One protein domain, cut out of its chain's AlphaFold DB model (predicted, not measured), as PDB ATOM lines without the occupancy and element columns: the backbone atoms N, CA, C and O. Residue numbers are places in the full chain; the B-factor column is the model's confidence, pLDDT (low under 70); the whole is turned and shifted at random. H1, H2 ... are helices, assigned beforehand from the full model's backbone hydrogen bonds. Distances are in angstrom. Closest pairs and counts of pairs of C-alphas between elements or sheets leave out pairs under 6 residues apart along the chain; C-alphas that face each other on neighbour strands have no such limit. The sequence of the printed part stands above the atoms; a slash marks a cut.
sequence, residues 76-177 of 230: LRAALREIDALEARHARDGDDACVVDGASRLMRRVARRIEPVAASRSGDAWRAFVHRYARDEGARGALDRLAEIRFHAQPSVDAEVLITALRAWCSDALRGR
ATOM      1  N   LEU A  76     172.710 306.613 253.544       81.75
ATOM      2  CA  LEU A  76     171.616 306.517 252.574       81.75
ATOM      3  C   LEU A  76     170.379 307.258 253.078       81.75
ATOM      4  O   LEU A  76     169.826 308.078 252.360       81.75
ATOM      5  N   ARG A  77     169.984 307.038 254.338       82.50
ATOM      6  CA  ARG A  77     168.849 307.756 254.935       82.50
ATOM      7  C   ARG A  77     169.073 309.265 254.971       82.50
ATOM      8  O   ARG A  77     168.136 310.012 254.735       82.50
ATOM      9  N   ALA A  78     170.294 309.709 255.268       86.00
ATOM     10  CA  ALA A  78     170.632 311.128 255.256       86.00
ATOM     11  C   ALA A  78     170.543 311.724 253.842       86.00
ATOM     12  O   ALA A  78     169.955 312.785 253.683       86.00
ATOM     13  N   ALA A  79     171.069 311.025 252.828       87.62
ATOM     14  CA  ALA A  79     170.981 311.466 251.437       87.62
ATOM     15  C   ALA A  79     169.527 311.526 250.948       87.62
ATOM     16  O   ALA A  79     169.132 312.528 250.369       87.62
ATOM     17  N   LEU A  80     168.716 310.502 251.239       87.44
ATOM     18  CA  LEU A  80     167.297 310.476 250.869       87.44
ATOM     19  C   LEU A  80     166.513 311.617 251.528       87.44
ATOM     20  O   LEU A  80     165.802 312.324 250.834       87.44
ATOM     21  N   ARG A  81     166.729 311.880 252.824       88.88
ATOM     22  CA  ARG A  81     166.109 313.028 253.511       88.88
ATOM     23  C   ARG A  81     166.491 314.373 252.894       88.88
ATOM     24  O   ARG A  81     165.682 315.291 252.890       88.88
ATOM     25  N   GLU A  82     167.733 314.513 252.430       91.25
ATOM     26  CA  GLU A  82     168.196 315.732 251.756       91.25
ATOM     27  C   GLU A  82     167.499 315.890 250.394       91.25
ATOM     28  O   GLU A  82     167.100 316.997 250.054       91.25
ATOM     29  N   ILE A  83     167.259 314.790 249.670       91.25
ATOM     30  CA  ILE A  83     166.456 314.780 248.433       91.25
ATOM     31  C   ILE A  83     164.999 315.154 248.721       91.25
ATOM     32  O   ILE A  83     164.476 316.049 248.066       91.25
ATOM     33  N   ASP A  84     164.372 314.550 249.734       90.56
ATOM     34  CA  ASP A  84     162.983 314.852 250.114       90.56
ATOM     35  C   ASP A  84     162.823 316.336 250.506       90.56
ATOM     36  O   ASP A  84     161.817 316.980 250.211       90.56
ATOM     37  N   ALA A  85     163.845 316.920 251.142       90.06
ATOM     38  CA  ALA A  85     163.865 318.343 251.468       90.06
ATOM     39  C   ALA A  85     164.014 319.243 250.229       90.06
ATOM     40  O   ALA A  85     163.474 320.349 250.234       90.06
ATOM     41  N   LEU A  86     164.742 318.803 249.195       89.62
ATOM     42  CA  LEU A  86     164.836 319.518 247.916       89.62
ATOM     43  C   LEU A  86     163.506 319.463 247.162       89.62
ATOM     44  O   LEU A  86     163.037 320.499 246.702       89.62
ATOM     45  N   GLU A  87     162.866 318.295 247.122       91.00
ATOM     46  CA  GLU A  87     161.539 318.083 246.530       91.00
ATOM     47  C   GLU A  87     160.486 318.992 247.186       91.00
ATOM     48  O   GLU A  87     159.798 319.759 246.513       91.00
ATOM     49  N   ALA A  88     160.439 319.016 248.521       89.56
ATOM     50  CA  ALA A  88     159.499 319.849 249.270       89.56
ATOM     51  C   ALA A  88     159.774 321.363 249.174       89.56
ATOM     52  O   ALA A  88     158.885 322.162 249.479       89.56
ATOM     53  N   ARG A  89     161.006 321.774 248.844       88.06
ATOM     54  CA  ARG A  89     161.350 323.180 248.563       88.06
ATOM     55  C   ARG A  89     160.939 323.555 247.149       88.06
ATOM     56  O   ARG A  89     160.290 324.576 246.971       88.06
ATOM     57  N   HIS A  90     161.234 322.697 246.180       89.62
ATOM     58  CA  HIS A  90     160.824 322.897 244.797       89.62
ATOM     59  C   HIS A  90     159.302 323.017 244.665       89.62
ATOM     60  O   HIS A  90     158.818 323.950 244.041       89.62
ATOM     61  N   ALA A  91     158.545 322.159 245.354       88.69
ATOM     62  CA  ALA A  91     157.084 322.224 245.368       88.69
ATOM     63  C   ALA A  91     156.513 323.531 245.961       88.69
ATOM     64  O   ALA A  91     155.356 323.856 245.715       88.69
ATOM     65  N   ARG A  92     157.296 324.262 246.768       88.06
ATOM     66  CA  ARG A  92     156.888 325.541 247.372       88.06
ATOM     67  C   ARG A  92     157.325 326.746 246.555       88.06
ATOM     68  O   ARG A  92     156.519 327.639 246.325       88.06
ATOM     69  N   ASP A  93     158.590 326.762 246.157       86.88
ATOM     70  CA  ASP A  93     159.237 327.947 245.593       86.88
ATOM     71  C   ASP A  93     159.321 327.889 244.057       86.88
ATOM     72  O   ASP A  93     159.550 328.912 243.418       86.88
ATOM     73  N   GLY A  94     159.165 326.703 243.452       84.56
ATOM     74  CA  GLY A  94     159.306 326.488 242.006       84.56
ATOM     75  C   GLY A  94     160.717 326.754 241.465       84.56
ATOM     76  O   GLY A  94     160.900 326.881 240.261       84.56
ATOM     77  N   ASP A  95     161.717 326.876 242.343       84.94
ATOM     78  CA  ASP A  95     163.071 327.282 241.969       84.94
ATOM     79  C   ASP A  95     163.921 326.081 241.517       84.94
ATOM     80  O   ASP A  95     164.504 325.348 242.327       84.94
ATOM     81  N   ASP A  96     164.006 325.898 240.200       86.19
ATOM     82  CA  ASP A  96     164.846 324.892 239.540       86.19
ATOM     83  C   ASP A  96     166.341 325.074 239.841       86.19
ATOM     84  O   ASP A  96     167.081 324.090 239.971       86.19
ATOM     85  N   ALA A  97     166.815 326.314 240.001       85.81
ATOM     86  CA  ALA A  97     168.225 326.586 240.267       85.81
ATOM     87  C   ALA A  97     168.632 326.073 241.651       85.81
ATOM     88  O   ALA A  97     169.708 325.480 241.809       85.81
ATOM     89  N   CYS A  98     167.745 326.230 242.638       86.25
ATOM     90  CA  CYS A  98     167.940 325.683 243.978       86.25
ATOM     91  C   CYS A  98     168.037 324.148 243.956       86.25
ATOM     92  O   CYS A  98     168.927 323.567 244.592       86.25
ATOM     93  N   VAL A  99     167.174 323.481 243.181       87.50
ATOM     94  CA  VAL A  99     167.193 322.015 243.022       87.50
ATOM     95  C   VAL A  99     168.481 321.557 242.350       87.50
ATOM     96  O   VAL A  99     169.139 320.638 242.846       87.50
ATOM     97  N   VAL A 100     168.879 322.214 241.260       87.88
ATOM     98  CA  VAL A 100     170.089 321.879 240.499       87.88
ATOM     99  C   VAL A 100     171.345 322.024 241.356       87.88
ATOM    100  O   VAL A 100     172.177 321.111 241.361       87.88
ATOM    101  N   ASP A 101     171.494 323.115 242.114       88.12
ATOM    102  CA  ASP A 101     172.636 323.321 243.016       88.12
ATOM    103  C   ASP A 101     172.609 322.346 244.209       88.12
ATOM    104  O   ASP A 101     173.632 321.739 244.556       88.12
ATOM    105  N   GLY A 102     171.433 322.106 244.791       88.38
ATOM    106  CA  GLY A 102     171.238 321.129 245.862       88.38
ATOM    107  C   GLY A 102     171.632 319.710 245.445       88.38
ATOM    108  O   GLY A 102     172.489 319.084 246.083       88.38
ATOM    109  N   ALA A 103     171.090 319.233 244.323       89.69
ATOM    110  CA  ALA A 103     171.410 317.935 243.729       89.69
ATOM    111  C   ALA A 103     172.915 317.808 243.448       89.69
ATOM    112  O   ALA A 103     173.587 316.848 243.843       89.69
ATOM    113  N   SER A 104     173.475 318.851 242.846       89.25
ATOM    114  CA  SER A 104     174.884 318.999 242.515       89.25
ATOM    115  C   SER A 104     175.835 318.878 243.710       89.25
ATOM    116  O   SER A 104     176.905 318.255 243.605       89.25
ATOM    117  N   ARG A 105     175.482 319.492 244.842       89.50
ATOM    118  CA  ARG A 105     176.254 319.434 246.093       89.50
ATOM    119  C   ARG A 105     176.111 318.079 246.772       89.50
ATOM    120  O   ARG A 105     177.118 317.541 247.254       89.50
ATOM    121  N   LEU A 106     174.900 317.519 246.775       90.25
ATOM    122  CA  LEU A 106     174.626 316.199 247.332       90.25
ATOM    123  C   LEU A 106     175.446 315.125 246.612       90.25
ATOM    124  O   LEU A 106     176.171 314.375 247.271       90.25
ATOM    125  N   MET A 107     175.444 315.118 245.275       88.88
ATOM    126  CA  MET A 107     176.239 314.171 244.484       88.88
ATOM    127  C   MET A 107     177.727 314.238 244.828       88.88
ATOM    128  O   MET A 107     178.350 313.203 245.070       88.88
ATOM    129  N   ARG A 108     178.314 315.441 244.927       88.12
ATOM    130  CA  ARG A 108     179.731 315.587 245.313       88.12
ATOM    131  C   ARG A 108     180.004 315.077 246.729       88.12
ATOM    132  O   ARG A 108     181.058 314.490 246.977       88.12
ATOM    133  N   ARG A 109     179.074 315.272 247.669       87.88
ATOM    134  CA  ARG A 109     179.190 314.758 249.044       87.88
ATOM    135  C   ARG A 109     179.114 313.230 249.084       87.88
ATOM    136  O   ARG A 109     179.898 312.613 249.806       87.88
ATOM    137  N   VAL A 110     178.210 312.630 248.312       87.50
ATOM    138  CA  VAL A 110     178.088 311.170 248.175       87.50
ATOM    139  C   VAL A 110     179.336 310.591 247.503       87.50
ATOM    140  O   VAL A 110     179.917 309.647 248.035       87.50
ATOM    141  N   ALA A 111     179.832 311.222 246.433       87.25
ATOM    142  CA  ALA A 111     181.065 310.823 245.759       87.25
ATOM    143  C   ALA A 111     182.273 310.825 246.707       87.25
ATOM    144  O   ALA A 111     182.976 309.821 246.776       87.25
ATOM    145  N   ARG A 112     182.455 311.880 247.522       85.69
ATOM    146  CA  ARG A 112     183.528 311.940 248.540       85.69
ATOM    147  C   ARG A 112     183.497 310.768 249.515       85.69
ATOM    148  O   ARG A 112     184.545 310.330 249.975       85.69
ATOM    149  N   ARG A 113     182.301 310.281 249.860       82.62
ATOM    150  CA  ARG A 113     182.149 309.149 250.780       82.62
ATOM    151  C   ARG A 113     182.515 307.815 250.133       82.62
ATOM    152  O   ARG A 113     182.813 306.890 250.882       82.62
ATOM    153  N   ILE A 114     182.423 307.695 248.810       82.69
ATOM    154  CA  ILE A 114     182.701 306.462 248.061       82.69
ATOM    155  C   ILE A 114     184.162 306.439 247.612       82.69
ATOM    156  O   ILE A 114     184.894 305.520 247.957       82.69
ATOM    157  N   GLU A 115     184.585 307.465 246.878       82.94
ATOM    158  CA  GLU A 115     185.939 307.613 246.357       82.94
ATOM    159  C   GLU A 115     186.358 309.084 246.537       82.94
ATOM    160  O   GLU A 115     185.933 309.945 245.759       82.94
ATOM    161  N   PRO A 116     187.181 309.420 247.551       81.44
ATOM    162  CA  PRO A 116     187.539 310.811 247.839       81.44
ATOM    163  C   PRO A 116     188.232 311.490 246.648       81.44
ATOM    164  O   PRO A 116     187.997 312.669 246.390       81.44
ATOM    165  N   VAL A 117     189.003 310.722 245.871       77.94
ATOM    166  CA  VAL A 117     189.691 311.180 244.654       77.94
ATOM    167  C   VAL A 117     188.716 311.454 243.504       77.94
ATOM    168  O   VAL A 117     188.984 312.306 242.666       77.94
ATOM    169  N   ALA A 118     187.560 310.785 243.446       78.12
ATOM    170  CA  ALA A 118     186.578 311.037 242.392       78.12
ATOM    171  C   ALA A 118     185.870 312.388 242.562       78.12
ATOM    172  O   ALA A 118     185.463 312.996 241.578       78.12
ATOM    173  N   ALA A 119     185.755 312.891 243.792       78.00
ATOM    174  CA  ALA A 119     185.067 314.150 244.063       78.00
ATOM    175  C   ALA A 119     185.836 315.411 243.624       78.00
ATOM    176  O   ALA A 119     185.221 316.476 243.499       78.00
ATOM    177  N   SER A 120     187.155 315.307 243.422       80.75
ATOM    178  CA  SER A 120     187.984 316.379 242.852       80.75
ATOM    179  C   SER A 120     188.036 316.341 241.322       80.75
ATOM    180  O   SER A 120     188.429 317.331 240.705       80.75
ATOM    181  N   ARG A 121     187.602 315.238 240.692       83.19
ATOM    182  CA  ARG A 121     187.509 315.139 239.231       83.19
ATOM    183  C   ARG A 121     186.442 316.105 238.714       83.19
ATOM    184  O   ARG A 121     185.419 316.333 239.357       83.19
ATOM    185  N   SER A 122     186.702 316.679 237.546       81.69
ATOM    186  CA  SER A 122     185.796 317.586 236.833       81.69
ATOM    187  C   SER A 122     185.687 317.149 235.369       81.69
ATOM    188  O   SER A 122     186.522 316.373 234.901       81.69
ATOM    189  N   GLY A 123     184.655 317.614 234.662       83.94
ATOM    190  CA  GLY A 123     184.422 317.268 233.255       83.94
ATOM    191  C   GLY A 123     184.147 315.776 233.041       83.94
ATOM    192  O   GLY A 123     183.421 315.149 233.818       83.94
ATOM    193  N   ASP A 124     184.758 315.192 232.015       84.06
ATOM    194  CA  ASP A 124     184.484 313.811 231.586       84.06
ATOM    195  C   ASP A 124     184.853 312.766 232.640       84.06
ATOM    196  O   ASP A 124     184.168 311.760 232.810       84.06
ATOM    197  N   ALA A 125     185.897 313.032 233.427       84.50
ATOM    198  CA  ALA A 125     186.313 312.144 234.507       84.50
ATOM    199  C   ALA A 125     185.283 312.094 235.655       84.50
ATOM    200  O   ALA A 125     185.174 311.078 236.347       84.50
ATOM    201  N   TRP A 126     184.521 313.177 235.854       86.69
ATOM    202  CA  TRP A 126     183.381 313.203 236.771       86.69
ATOM    203  C   TRP A 126     182.180 312.462 236.179       86.69
ATOM    204  O   TRP A 126     181.611 311.604 236.854       86.69
ATOM    205  N   ARG A 127     181.844 312.719 234.907       87.00
ATOM    206  CA  ARG A 127     180.759 312.015 234.198       87.00
ATOM    207  C   ARG A 127     180.963 310.501 234.234       87.00
ATOM    208  O   ARG A 127     180.092 309.772 234.699       87.00
ATOM    209  N   ALA A 128     182.159 310.022 233.892       86.44
ATOM    210  CA  ALA A 128     182.503 308.599 233.935       86.44
ATOM    211  C   ALA A 128     182.319 307.964 235.329       86.44
ATOM    212  O   ALA A 128     181.928 306.800 235.442       86.44
ATOM    213  N   PHE A 129     182.578 308.718 236.404       87.56
ATOM    214  CA  PHE A 129     182.308 308.258 237.767       87.56
ATOM    215  C   PHE A 129     180.804 308.154 238.046       87.56
ATOM    216  O   PHE A 129     180.359 307.159 238.616       87.56
ATOM    217  N   VAL A 130     180.017 309.149 237.635       87.38
ATOM    218  CA  VAL A 130     178.559 309.150 237.817       87.38
ATOM    219  C   VAL A 130     177.917 307.990 237.049       87.38
ATOM    220  O   VAL A 130     177.167 307.218 237.653       87.38
ATOM    221  N   HIS A 131     178.290 307.788 235.780       88.44
ATOM    222  CA  HIS A 131     177.789 306.692 234.938       88.44
ATOM    223  C   HIS A 131     178.077 305.300 235.497       88.44
ATOM    224  O   HIS A 131     177.288 304.383 235.283       88.44
ATOM    225  N   ARG A 132     179.169 305.129 236.253       86.00
ATOM    226  CA  ARG A 132     179.495 303.847 236.899       86.00
ATOM    227  C   ARG A 132     178.393 303.374 237.852       86.00
ATOM    228  O   ARG A 132     178.205 302.170 238.001       86.00
ATOM    229  N   TYR A 133     177.695 304.309 238.495       85.19
ATOM    230  CA  TYR A 133     176.639 304.016 239.468       85.19
ATOM    231  C   TYR A 133     175.231 304.327 238.948       85.19
ATOM    232  O   TYR A 133     174.260 303.994 239.614       85.19
ATOM    233  N   ALA A 134     175.100 304.925 237.762       85.44
ATOM    234  CA  ALA A 134     173.823 305.075 237.075       85.44
ATOM    235  C   ALA A 134     173.572 303.831 236.209       85.44
ATOM    236  O   ALA A 134     174.167 303.671 235.138       85.44
ATOM    237  N   ARG A 135     172.736 302.911 236.703       78.62
ATOM    238  CA  ARG A 135     172.364 301.688 235.969       78.62
ATOM    239  C   ARG A 135     171.351 301.939 234.859       78.62
ATOM    240  O   ARG A 135     171.412 301.262 233.840       78.62
ATOM    241  N   ASP A 136     170.457 302.894 235.076       82.50
ATOM    242  CA  ASP A 136     169.399 303.266 234.145       82.50
ATOM    243  C   ASP A 136     169.877 304.339 233.155       82.50
ATOM    244  O   ASP A 136     170.539 305.305 233.543       82.50
ATOM    245  N   GLU A 137     169.530 304.168 231.882       81.38
ATOM    246  CA  GLU A 137     169.851 305.097 230.799       81.38
ATOM    247  C   GLU A 137     169.087 306.421 230.954       81.38
ATOM    248  O   GLU A 137     169.657 307.490 230.733       81.38
ATOM    249  N   GLY A 138     167.841 306.371 231.447       79.62
ATOM    250  CA  GLY A 138     167.067 307.575 231.764       79.62
ATOM    251  C   GLY A 138     167.717 308.393 232.884       79.62
ATOM    252  O   GLY A 138     167.881 309.610 232.771       79.62
ATOM    253  N   ALA A 139     168.193 307.711 233.931       82.12
ATOM    254  CA  ALA A 139     168.933 308.353 235.010       82.12
ATOM    255  C   ALA A 139     170.268 308.950 234.533       82.12
ATOM    256  O   ALA A 139     170.637 310.036 234.978       82.12
ATOM    257  N   ARG A 140     170.988 308.285 233.617       86.00
ATOM    258  CA  ARG A 140     172.214 308.837 233.007       86.00
ATOM    259  C   ARG A 140     171.926 310.139 232.273       86.00
ATOM    260  O   ARG A 140     172.557 311.142 232.590       86.00
ATOM    261  N   GLY A 141     170.932 310.136 231.385       84.56
ATOM    262  CA  GLY A 141     170.554 311.324 230.620       84.56
ATOM    263  C   GLY A 141     170.170 312.502 231.517       84.56
ATOM    264  O   GLY A 141     170.641 313.617 231.302       84.56
ATOM    265  N   ALA A 142     169.388 312.264 232.574       86.12
ATOM    266  CA  ALA A 142     169.018 313.307 233.535       86.12
ATOM    267  C   ALA A 142     170.234 313.882 234.295       86.12
ATOM    268  O   ALA A 142     170.322 315.092 234.512       86.12
ATOM    269  N   LEU A 143     171.191 313.032 234.680       85.75
ATOM    270  CA  LEU A 143     172.399 313.441 235.406       85.75
ATOM    271  C   LEU A 143     173.429 314.142 234.506       85.75
ATOM    272  O   LEU A 143     174.125 315.049 234.972       85.75
ATOM    273  N   ASP A 144     173.513 313.768 233.231       86.00
ATOM    274  CA  ASP A 144     174.322 314.488 232.244       86.00
ATOM    275  C   ASP A 144     173.756 315.877 231.992       86.00
ATOM    276  O   ASP A 144     174.497 316.865 232.043       86.00
ATOM    277  N   ARG A 145     172.428 315.966 231.851       85.62
ATOM    278  CA  ARG A 145     171.723 317.243 231.750       85.62
ATOM    279  C   ARG A 145     171.993 318.120 232.965       85.62
ATOM    280  O   ARG A 145     172.307 319.291 232.804       85.62
ATOM    281  N   LEU A 146     171.957 317.554 234.175       85.94
ATOM    282  CA  LEU A 146     172.315 318.270 235.405       85.94
ATOM    283  C   LEU A 146     173.746 318.833 235.354       85.94
ATOM    284  O   LEU A 146     173.990 319.952 235.815       85.94
ATOM    285  N   ALA A 147     174.704 318.063 234.832       83.69
ATOM    286  CA  ALA A 147     176.099 318.490 234.737       83.69
ATOM    287  C   ALA A 147     176.290 319.669 233.768       83.69
ATOM    288  O   ALA A 147     177.162 320.504 234.008       83.69
ATOM    289  N   GLU A 148     175.479 319.741 232.715       83.38
ATOM    290  CA  GLU A 148     175.481 320.829 231.730       83.38
ATOM    291  C   GLU A 148     174.728 322.053 232.248       83.38
ATOM    292  O   GLU A 148     175.294 323.145 232.333       83.38
ATOM    293  N   ILE A 149     173.487 321.845 232.699       83.44
ATOM    294  CA  ILE A 149     172.559 322.880 233.168       83.44
ATOM    295  C   ILE A 149     173.140 323.695 234.333       83.44
ATOM    296  O   ILE A 149     172.868 324.888 234.433       83.44
ATOM    297  N   ARG A 150     174.006 323.107 235.172       77.81
ATOM    298  CA  ARG A 150     174.682 323.823 236.273       77.81
ATOM    299  C   ARG A 150     175.401 325.103 235.819       77.81
ATOM    300  O   ARG A 150     175.559 326.022 236.617       77.81
ATOM    301  N   PHE A 151     175.881 325.152 234.578       75.69
ATOM    302  CA  PHE A 151     176.627 326.299 234.056       75.69
ATOM    303  C   PHE A 151     175.744 327.338 233.345       75.69
ATOM    304  O   PHE A 151     176.264 328.355 232.887       75.69
ATOM    305  N   HIS A 152     174.428 327.118 233.263       78.44
ATOM    306  CA  HIS A 152     173.485 328.053 232.649       78.44
ATOM    307  C   HIS A 152     172.933 329.061 233.667       78.44
ATOM    308  O   HIS A 152     172.703 328.739 234.827       78.44
ATOM    309  N   ALA A 153     172.688 330.294 233.207       68.81
ATOM    310  CA  ALA A 153     172.177 331.384 234.044       68.81
ATOM    311  C   ALA A 153     170.716 331.188 234.492       68.81
ATOM    312  O   ALA A 153     170.333 331.689 235.544       68.81
ATOM    313  N   GLN A 154     169.911 330.465 233.708       72.00
ATOM    314  CA  GLN A 154     168.539 330.081 234.046       72.00
ATOM    315  C   GLN A 154     168.372 328.584 233.771       72.00
ATOM    316  O   GLN A 154     168.100 328.193 232.634       72.00
ATOM    317  N   PRO A 155     168.633 327.733 234.769       76.75
ATOM    318  CA  PRO A 155     168.460 326.302 234.615       76.75
ATOM    319  C   PRO A 155     166.965 325.971 234.592       76.75
ATOM    320  O   PRO A 155     166.286 326.207 235.582       76.75
ATOM    321  N   SER A 156     166.460 325.430 233.482       78.19
ATOM    322  CA  SER A 156     165.144 324.790 233.434       78.19
ATOM    323  C   SER A 156     165.331 323.280 233.408       78.19
ATOM    324  O   SER A 156     166.069 322.741 232.570       78.19
ATOM    325  N   VAL A 157     164.721 322.577 234.358       81.75
ATOM    326  CA  VAL A 157     164.840 321.120 234.433       81.75
ATOM    327  C   VAL A 157     163.537 320.507 234.905       81.75
ATOM    328  O   VAL A 157     162.843 321.055 235.748       81.75
ATOM    329  N   ASP A 158     163.228 319.325 234.388       86.62
ATOM    330  CA  ASP A 158     162.175 318.501 234.961       86.62
ATOM    331  C   ASP A 158     162.656 317.987 236.327       86.62
ATOM    332  O   ASP A 158     163.448 317.038 236.425       86.62
ATOM    333  N   ALA A 159     162.255 318.699 237.382       84.62
ATOM    334  CA  ALA A 159     162.690 318.429 238.742       84.62
ATOM    335  C   ALA A 159     162.280 317.026 239.201       84.62
ATOM    336  O   ALA A 159     163.050 316.381 239.911       84.62
ATOM    337  N   GLU A 160     161.128 316.516 238.762       86.75
ATOM    338  CA  GLU A 160     160.630 315.194 239.142       86.75
ATOM    339  C   GLU A 160     161.506 314.081 238.549       86.75
ATOM    340  O   GLU A 160     161.966 313.178 239.267       86.75
ATOM    341  N   VAL A 161     161.834 314.195 237.257       88.00
ATOM    342  CA  VAL A 161     162.749 313.265 236.575       88.00
ATOM    343  C   VAL A 161     164.145 313.328 237.199       88.00
ATOM    344  O   VAL A 161     164.761 312.289 237.469       88.00
ATOM    345  N   LEU A 162     164.639 314.533 237.490       88.38
ATOM    346  CA  LEU A 162     165.950 314.733 238.103       88.38
ATOM    347  C   LEU A 162     166.022 314.153 239.524       88.38
ATOM    348  O   LEU A 162     166.992 313.467 239.862       88.38
ATOM    349  N   ILE A 163     165.014 314.409 240.358       89.62
ATOM    350  CA  ILE A 163     164.927 313.912 241.738       89.62
ATOM    351  C   ILE A 163     164.861 312.384 241.744       89.62
ATOM    352  O   ILE A 163     165.578 311.736 242.516       89.62
ATOM    353  N   THR A 164     164.073 311.797 240.843       90.25
ATOM    354  CA  THR A 164     163.961 310.341 240.697       90.25
ATOM    355  C   THR A 164     165.295 309.718 240.284       90.25
ATOM    356  O   THR A 164     165.771 308.779 240.936       90.25
ATOM    357  N   ALA A 165     165.965 310.292 239.279       90.44
ATOM    358  CA  ALA A 165     167.294 309.861 238.844       90.44
ATOM    359  C   ALA A 165     168.342 309.985 239.966       90.44
ATOM    360  O   ALA A 165     169.140 309.069 240.192       90.44
ATOM    361  N   LEU A 166     168.314 311.087 240.720       90.56
ATOM    362  CA  LEU A 166     169.213 311.338 241.846       90.56
ATOM    363  C   LEU A 166     168.996 310.337 242.989       90.56
ATOM    364  O   LEU A 166     169.968 309.862 243.586       90.56
ATOM    365  N   ARG A 167     167.737 309.989 243.284       90.94
ATOM    366  CA  ARG A 167     167.353 309.002 244.307       90.94
ATOM    367  C   ARG A 167     167.829 307.597 243.930       90.94
ATOM    368  O   ARG A 167     168.396 306.898 244.783       90.94
ATOM    369  N   ALA A 168     167.655 307.209 242.666       89.00
ATOM    370  CA  ALA A 168     168.146 305.942 242.126       89.00
ATOM    371  C   ALA A 168     169.680 305.865 242.201       89.00
ATOM    372  O   ALA A 168     170.228 304.948 242.817       89.00
ATOM    373  N   TRP A 169     170.372 306.892 241.699       90.50
ATOM    374  CA  TRP A 169     171.831 306.963 241.730       90.50
ATOM    375  C   TRP A 169     172.397 306.940 243.157       90.50
ATOM    376  O   TRP A 169     173.316 306.174 243.441       90.50
ATOM    377  N   CYS A 170     171.838 307.723 244.089       88.31
ATOM    378  CA  CYS A 170     172.284 307.725 245.487       88.31
ATOM    379  C   CYS A 170     172.116 306.346 246.141       88.31
ATOM    380  O   CYS A 170     172.966 305.922 246.931       88.31
ATOM    381  N   SER A 171     171.027 305.647 245.810       87.12
ATOM    382  CA  SER A 171     170.762 304.297 246.301       87.12
ATOM    383  C   SER A 171     171.785 303.300 245.767       87.12
ATOM    384  O   SER A 171     172.374 302.571 246.566       87.12
ATOM    385  N   ASP A 172     172.054 303.307 244.465       86.38
ATOM    386  CA  ASP A 172     173.016 302.404 243.828       86.38
ATOM    387  C   ASP A 172     174.454 302.680 244.279       86.38
ATOM    388  O   ASP A 172     175.185 301.760 244.655       86.38
ATOM    389  N   ALA A 173     174.848 303.952 244.343       85.50
ATOM    390  CA  ALA A 173     176.187 304.370 244.739       85.50
ATOM    391  C   ALA A 173     176.506 304.011 246.205       85.50
ATOM    392  O   ALA A 173     177.629 303.621 246.534       85.50
ATOM    393  N   LEU A 174     175.518 304.102 247.103       82.38
ATOM    394  CA  LEU A 174     175.696 303.758 248.517       82.38
ATOM    395  C   LEU A 174     175.483 302.264 248.810       82.38
ATOM    396  O   LEU A 174     176.132 301.753 249.724       82.38
ATOM    397  N   ARG A 175     174.647 301.552 248.039       78.69
ATOM    398  CA  ARG A 175     174.489 300.084 248.131       78.69
ATOM    399  C   ARG A 175     175.671 299.333 247.519       78.69
ATOM    400  O   ARG A 175     176.047 298.288 248.041       78.69
ATOM    401  N   GLY A 176     176.310 299.879 246.482       65.88
ATOM    402  CA  GLY A 176     177.486 299.293 245.824       65.88
ATOM    403  C   GLY A 176     178.716 299.128 246.728       65.88
ATOM    404  O   GLY A 176     179.622 298.369 246.396       65.88
ATOM    405  N   ARG A 177     178.736 299.761 247.911       58.88
ATOM    406  CA  ARG A 177     179.749 299.514 248.954       58.88
ATOM    407  C   ARG A 177     179.612 298.165 249.664       58.88
ATOM    408  O   ARG A 177     180.503 297.800 250.424       58.88
TER     409      ARG A 177
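Overview. This is residues 76 to 177 of the 230 residues of the protein "DUF4381 domain-containing protein" of Rhodanobacteraceae bacterium (UniProt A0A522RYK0). Three long helices, H1, H2 and H5, run nearly side by side as a bundle with a triangle of centres, and a hairpin of two shorter helices, H3 and H4, packs crosswise on one side of it, chiefly on H5. The 102 printed residues hold five named helices, H1 to H5 in chain order, and no named strand: all helix. The whole is compact and rounded, with a radius of gyration of the C-alphas of 12.6 A and spans of 34 by 28 by 23 A.

Arrangement. H1, residues 76 to 93, and H2, residues 96 to 114, form a helical hairpin, touching closest at the C-alphas of Leu 86 and Val 99, 6.0 A apart, at a shallow tilt of 7 degrees. H5, residues 159 to 177, is the hub and touches H2 at a shallow tilt of 5 degrees, the same way; their closest C-alphas, Asp 96 and Ala 159, are 6.9 A apart. H3, residues 124 to 133, and H4, residues 137 to 149, form a second hairpin, with the closest C-alphas, His 131 and Arg 140, 6.3 A apart. H4 touches residues 161 to 169 of H5 at a steep tilt of 69 degrees, only just short of about perpendicular; the C-alphas of Ala 139 and Ala 165 are closest, at 4.4 A. H1 is apart from H3 and H4. Every O i to N i+4 pair is within hydrogen-bond range in H2 and H4; the counts are 13 of 14 in H1, 4 of 6 in H3 and 14 of 15 in H5.

Along the chain. H1 begins at C-alpha 76, (171.616, 306.517, 252.574), and spans 25.7 A. H2 spans 27.0 A, H3 14.8 A and H4 18.1 A. H5 spans 27.4 A and ends at C-alpha 177, (179.749, 299.514, 248.954).

Size, cuts and confidence. The C-alphas farthest apart, of Ala 153 and Arg 177, are 36.0 A apart. The printed part has no cut and no long link. The model's pLDDT is under 70 at residues 153, 176 and 177.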